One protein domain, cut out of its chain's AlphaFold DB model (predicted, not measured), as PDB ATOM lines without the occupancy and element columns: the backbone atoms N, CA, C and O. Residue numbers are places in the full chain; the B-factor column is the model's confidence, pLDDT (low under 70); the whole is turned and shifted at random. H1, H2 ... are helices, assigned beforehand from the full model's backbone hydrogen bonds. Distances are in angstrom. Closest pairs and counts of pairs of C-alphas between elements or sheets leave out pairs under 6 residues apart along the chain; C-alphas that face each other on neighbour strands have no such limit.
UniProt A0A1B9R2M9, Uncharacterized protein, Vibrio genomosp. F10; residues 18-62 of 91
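Overview. This is residues 18 to 62 of the 91 residues of an uncharacterized protein of Vibrio genomosp. F10 (UniProt A0A1B9R2M9). This is an open L of two helices: the long helix H1 makes one arm, the shorter helix H2 with the tail after it makes the other, and a tight link forms the corner. The inside of the L is empty, and the tail, residues 57 to 62, sticks out beyond H2. The printed part has 45 residues with two named helices, H1 then H2, and no named strand; its class is all helix. It is extended, with a radius of gyration of the C-alphas of 16.5 A, and spans 44 by 29 by 9 A, only just flat.

Along the chain. Find C-alpha 21 at (35.913, 11.691, -5.540); from there H1, residues 21 to 43, runs 32.9 A to C-alpha 43 at (43.686, 18.202, -36.876), with z falling along the way. Then look at residues 47 to 56, which are H2, 14.2 A from first to last C-alpha; it ends at C-alpha 56, at (25.093, 23.057, -42.442).

Arrangement. Start from H1 and pass residues 44 to 46, the tight link to H2. H1 and H2 are apart, with no C-alpha of the one within 8 A of the other. Look along H1 at residues 28 to 40, which stand free; so do residues 51 to 62, of which 51 to 56 belong to H2. In H1 and H2, every O i to N i+4 pair is within hydrogen-bond range.

Size, cuts and confidence. The two C-alphas farthest apart are those of Thr 21 and Pro 62, at 46.5 A. The printed part has no cut and no long link between its helices. In the B-factor column the mean pLDDT of the printed part is 76.2; residues 44 to 62 are under 70, and the mean is 88 in H1 and 61 in H2.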
ATOM      1  N   GLU A  18      28.454  17.858  -4.500       81.81
ATOM      2  CA  GLU A  18      27.482  17.039  -5.238       81.81
ATOM      3  C   GLU A  18      28.056  15.714  -5.758       81.81
ATOM      4  O   GLU A  18      27.304  14.779  -6.027       81.81
ATOM      5  N   LEU A  19      29.382  15.614  -5.904       85.44
ATOM      6  CA  LEU A  19      30.036  14.443  -6.488       85.44
ATOM      7  C   LEU A  19      31.011  13.784  -5.521       85.44
ATOM      8  O   LEU A  19      31.799  14.464  -4.854       85.44
ATOM      9  N   THR A  20      31.049  12.453  -5.538       89.75
ATOM     10  CA  THR A  20      32.120  11.689  -4.889       89.75
ATOM     11  C   THR A  20      33.447  11.869  -5.632       89.75
ATOM     12  O   THR A  20      33.491  12.270  -6.800       89.75
ATOM     13  N   THR A  21      34.562  11.582  -4.960       88.06
ATOM     14  CA  THR A  21      35.913  11.691  -5.540       88.06
ATOM     15  C   THR A  21      36.069  10.842  -6.803       88.06
ATOM     16  O   THR A  21      36.564  11.338  -7.815       88.06
ATOM     17  N   GLU A  22      35.568   9.607  -6.787       87.44
ATOM     18  CA  GLU A  22      35.585   8.713  -7.951       87.44
ATOM     19  C   GLU A  22      34.729   9.237  -9.110       87.44
ATOM     20  O   GLU A  22      35.137   9.172 -10.272       87.44
ATOM     21  N   GLN A  23      33.550   9.795  -8.816       87.94
ATOM     22  CA  GLN A  23      32.687  10.386  -9.840       87.94
ATOM     23  C   GLN A  23      33.371  11.576 -10.515       87.94
ATOM     24  O   GLN A  23      33.366  11.672 -11.743       87.94
ATOM     25  N   ARG A  24      34.025  12.450  -9.738       89.00
ATOM     26  CA  ARG A  24      34.778  13.590 -10.289       89.00
ATOM     27  C   ARG A  24      35.897  13.147 -11.218       89.00
ATOM     28  O   ARG A  24      36.047  13.732 -12.290       89.00
ATOM     29  N   GLN A  25      36.659  12.126 -10.832       89.69
ATOM     30  CA  GLN A  25      37.735  11.593 -11.670       89.69
ATOM     31  C   GLN A  25      37.183  11.057 -12.991       89.69
ATOM     32  O   GLN A  25      37.629  11.483 -14.053       89.69
ATOM     33  N   ARG A  26      36.120  10.242 -12.947       91.44
ATOM     34  CA  ARG A  26      35.479   9.714 -14.163       91.44
ATOM     35  C   ARG A  26      34.968  10.819 -15.088       91.44
ATOM     36  O   ARG A  26      35.178  10.741 -16.297       91.44
ATOM     37  N   PHE A  27      34.320  11.852 -14.548       91.94
ATOM     38  CA  PHE A  27      33.859  12.979 -15.365       91.94
ATOM     39  C   PHE A  27      35.020  13.770 -15.967       91.94
ATOM     40  O   PHE A  27      34.945  14.159 -17.131       91.94
ATOM     41  N   THR A  28      36.099  13.958 -15.209       91.38
ATOM     42  CA  THR A  28      37.313  14.631 -15.689       91.38
ATOM     43  C   THR A  28      37.966  13.836 -16.819       91.38
ATOM     44  O   THR A  28      38.284  14.401 -17.864       91.38
ATOM     45  N   ASP A  29      38.075  12.515 -16.682       93.94
ATOM     46  CA  ASP A  29      38.629  11.635 -17.715       93.94
ATOM     47  C   ASP A  29      37.793  11.652 -18.996       93.94
ATOM     48  O   ASP A  29      38.335  11.706 -20.102       93.94
ATOM     49  N   ILE A  30      36.463  11.632 -18.866       93.88
ATOM     50  CA  ILE A  30      35.547  11.724 -20.009       93.88
ATOM     51  C   ILE A  30      35.660  13.099 -20.675       93.88
ATOM     52  O   ILE A  30      35.723  13.169 -21.904       93.88
ATOM     53  N   ALA A  31      35.724  14.181 -19.893       92.06
ATOM     54  CA  ALA A  31      35.893  15.535 -20.413       92.06
ATOM     55  C   ALA A  31      37.215  15.677 -21.185       92.06
ATOM     56  O   ALA A  31      37.216  16.167 -22.318       92.06
ATOM     57  N   ASN A  32      38.310  15.155 -20.630       94.00
ATOM     58  CA  ASN A  32      39.627  15.150 -21.265       94.00
ATOM     59  C   ASN A  32      39.628  14.328 -22.561       94.00
ATOM     60  O   ASN A  32      40.092  14.808 -23.597       94.00
ATOM     61  N   LYS A  33      39.038  13.124 -22.555       93.62
ATOM     62  CA  LYS A  33      38.890  12.291 -23.763       93.62
ATOM     63  C   LYS A  33      38.037  12.974 -24.834       93.62
ATOM     64  O   LYS A  33      38.372  12.926 -26.016       93.62
ATOM     65  N   ALA A  34      36.950  13.635 -24.439       92.12
ATOM     66  CA  ALA A  34      36.098  14.380 -25.359       92.12
ATOM     67  C   ALA A  34      36.837  15.580 -25.974       92.12
ATOM     68  O   ALA A  34      36.694  15.838 -27.172       92.12
ATOM     69  N   GLN A  35      37.653  16.290 -25.188       90.19
ATOM     70  CA  GLN A  35      38.500  17.366 -25.700       90.19
ATOM     71  C   GLN A  35      39.543  16.828 -26.686       90.19
ATOM     72  O   GLN A  35      39.632  17.338 -27.803       90.19
ATOM     73  N   GLN A  36      40.262  15.761 -26.327       91.25
ATOM     74  CA  GLN A  36      41.243  15.121 -27.211       91.25
ATOM     75  C   GLN A  36      40.615  14.677 -28.533       91.25
ATOM     76  O   GLN A  36      41.192  14.900 -29.596       91.25
ATOM     77  N   ARG A  37      39.400  14.117 -28.499       86.25
ATOM     78  CA  ARG A  37      38.667  13.734 -29.711       86.25
ATOM     79  C   ARG A  37      38.351  14.937 -30.600       86.25
ATOM     80  O   ARG A  37      38.562  14.861 -31.805       86.25
ATOM     81  N   ARG A  38      37.913  16.060 -30.024       82.56
ATOM     82  CA  ARG A  38      37.677  17.304 -30.779       82.56
ATOM     83  C   ARG A  38      38.961  17.854 -31.390       82.56
ATOM     84  O   ARG A  38      38.930  18.362 -32.504       82.56
ATOM     85  N   GLU A  39      40.078  17.786 -30.675       86.31
ATOM     86  CA  GLU A  39      41.377  18.217 -31.200       86.31
ATOM     87  C   GLU A  39      41.868  17.305 -32.324       86.31
ATOM     88  O   GLU A  39      42.356  17.796 -33.341       86.31
ATOM     89  N   TYR A  40      41.684  15.993 -32.176       84.62
ATOM     90  CA  TYR A  40      41.982  15.024 -33.223       84.62
ATOM     91  C   TYR A  40      41.125  15.275 -34.467       84.62
ATOM     92  O   TYR A  40      41.671  15.376 -35.563       84.62
ATOM     93  N   GLU A  41      39.814  15.462 -34.296       80.12
ATOM     94  CA  GLU A  41      38.880  15.803 -35.372       80.12
ATOM     95  C   GLU A  41      39.213  17.151 -36.021       80.12
ATOM     96  O   GLU A  41      39.076  17.270 -37.228       80.12
ATOM     97  N   ARG A  42      39.702  18.152 -35.274       76.00
ATOM     98  CA  ARG A  42      40.181  19.429 -35.843       76.00
ATOM     99  C   ARG A  42      41.474  19.276 -36.640       76.00
ATOM    100  O   ARG A  42      41.626  19.932 -37.662       76.00
ATOM    101  N   LYS A  43      42.413  18.449 -36.175       76.88
ATOM    102  CA  LYS A  43      43.686  18.202 -36.876       76.88
ATOM    103  C   LYS A  43      43.499  17.336 -38.123       76.88
ATOM    104  O   LYS A  43      44.204  17.536 -39.103       76.88
ATOM    105  N   HIS A  44      42.541  16.412 -38.090       69.94
ATOM    106  CA  HIS A  44      42.251  15.466 -39.172       69.94
ATOM    107  C   HIS A  44      40.952  15.796 -39.916       69.94
ATOM    108  O   HIS A  44      40.441  14.957 -40.660       69.94
ATOM    109  N   SER A  45      40.387  16.996 -39.724       61.53
ATOM    110  CA  SER A  45      39.169  17.401 -40.423       61.53
ATOM    111  C   SER A  45      39.469  17.440 -41.914       61.53
ATOM    112  O   SER A  45      40.173  18.328 -42.395       61.53
ATOM    113  N   SER A  46      38.944  16.463 -42.650       63.34
ATOM    114  CA  SER A  46      39.068  16.435 -44.100       63.34
ATOM    115  C   SER A  46      38.312  17.615 -44.708       63.34
ATOM    116  O   SER A  46      37.328  18.105 -44.140       63.34
ATOM    117  N   VAL A  47      38.728  18.037 -45.901       60.69
ATOM    118  CA  VAL A  47      38.094  19.115 -46.682       60.69
ATOM    119  C   VAL A  47      36.575  18.897 -46.835       60.69
ATOM    120  O   VAL A  47      35.794  19.844 -46.836       60.69
ATOM    121  N   ILE A  48      36.140  17.632 -46.851       59.38
ATOM    122  CA  ILE A  48      34.735  17.202 -46.930       59.38
ATOM    123  C   ILE A  48      33.958  17.554 -45.649       59.38
ATOM    124  O   ILE A  48      32.812  17.999 -45.720       59.38
ATOM    125  N   SER A  49      34.566  17.405 -44.468       61.62
ATOM    126  CA  SER A  49      33.937  17.788 -43.194       61.62
ATOM    127  C   SER A  49      33.815  19.309 -43.040       61.62
ATOM    128  O   SER A  49      32.805  19.797 -42.526       61.62
ATOM    129  N   ALA A  50      34.787  20.066 -43.562       61.22
ATOM    130  CA  ALA A  50      34.738  21.523 -43.624       61.22
ATOM    131  C   ALA A  50      33.642  22.003 -44.589       61.22
ATOM    132  O   ALA A  50      32.847  22.866 -44.220       61.22
ATOM    133  N   ALA A  51      33.523  21.380 -45.768       60.31
ATOM    134  CA  ALA A  51      32.457  21.661 -46.731       60.31
ATOM    135  C   ALA A  51      31.063  21.332 -46.169       60.31
ATOM    136  O   ALA A  51      30.147  22.146 -46.265       60.31
ATOM    137  N   ARG A  52      30.907  20.184 -45.495       61.91
ATOM    138  CA  ARG A  52      29.648  19.813 -44.828       61.91
ATOM    139  C   ARG A  52      29.294  20.784 -43.705       61.91
ATOM    140  O   ARG A  52      28.139  21.169 -43.593       61.91
ATOM    141  N   SER A  53      30.276  21.217 -42.916       59.59
ATOM    142  CA  SER A  53      30.082  22.209 -41.848       59.59
ATOM    143  C   SER A  53      29.773  23.605 -42.389       59.59
ATOM    144  O   SER A  53      29.054  24.360 -41.742       59.59
ATOM    145  N   ALA A  54      30.298  23.962 -43.563       60.19
ATOM    146  CA  ALA A  54      29.975  25.205 -44.257       60.19
ATOM    147  C   ALA A  54      28.565  25.169 -44.867       60.19
ATOM    148  O   ALA A  54      27.877  26.182 -44.853       60.19
ATOM    149  N   ALA A  55      28.120  24.001 -45.339       62.00
ATOM    150  CA  ALA A  55      26.770  23.799 -45.860       62.00
ATOM    151  C   ALA A  55      25.702  23.729 -44.752       62.00
ATOM    152  O   ALA A  55      24.578  24.176 -44.959       62.00
ATOM    153  N   THR A  56      26.032  23.177 -43.575       65.62
ATOM    154  CA  THR A  56      25.093  23.057 -42.442       65.62
ATOM    155  C   THR A  56      25.159  24.216 -41.457       65.62
ATOM    156  O   THR A  56      24.192  24.446 -40.729       65.62
ATOM    157  N   LYS A  57      26.247  24.995 -41.432       57.66
ATOM    158  CA  LYS A  57      26.188  26.336 -40.853       57.66
ATOM    159  C   LYS A  57      25.309  27.168 -41.766       57.66
ATOM    160  O   LYS A  57      25.709  27.542 -42.858       57.66
ATOM    161  N   THR A  58      24.128  27.525 -41.286       56.34
ATOM    162  CA  THR A  58      23.381  28.659 -41.822       56.34
ATOM    163  C   THR A  58      24.276  29.900 -41.701       56.34
ATOM    164  O   THR A  58      24.347  30.525 -40.641       56.34
ATOM    165  N   VAL A  59      25.022  30.220 -42.765       55.97
ATOM    166  CA  VAL A  59      26.012  31.314 -42.843       55.97
ATOM    167  C   VAL A  59      25.375  32.700 -42.684       55.97
ATOM    168  O   VAL A  59      26.068  33.708 -42.608       55.97
ATOM    169  N   ILE A  60      24.058  32.795 -42.538       55.50
ATOM    170  CA  ILE A  60      23.373  34.073 -42.459       55.50
ATOM    171  C   ILE A  60      22.749  34.191 -41.073       55.50
ATOM    172  O   ILE A  60      21.596  33.833 -40.857       55.50
ATOM    173  N   LYS A  61      23.507  34.746 -40.117       56.72
ATOM    174  CA  LYS A  61      22.849  35.575 -39.099       56.72
ATOM    175  C   LYS A  61      22.156  36.690 -39.889       56.72
ATOM    176  O   LYS A  61      22.876  37.419 -40.574       56.72
ATOM    177  N   PRO A  62      20.821  36.831 -39.858       53.16
ATOM    178  CA  PRO A  62      20.185  37.960 -40.515       53.16
ATOM    179  C   PRO A  62      20.718  39.227 -39.843       53.16
ATOM    180  O   PRO A  62      20.431  39.494 -38.675       53.16
TER     181      PRO A  62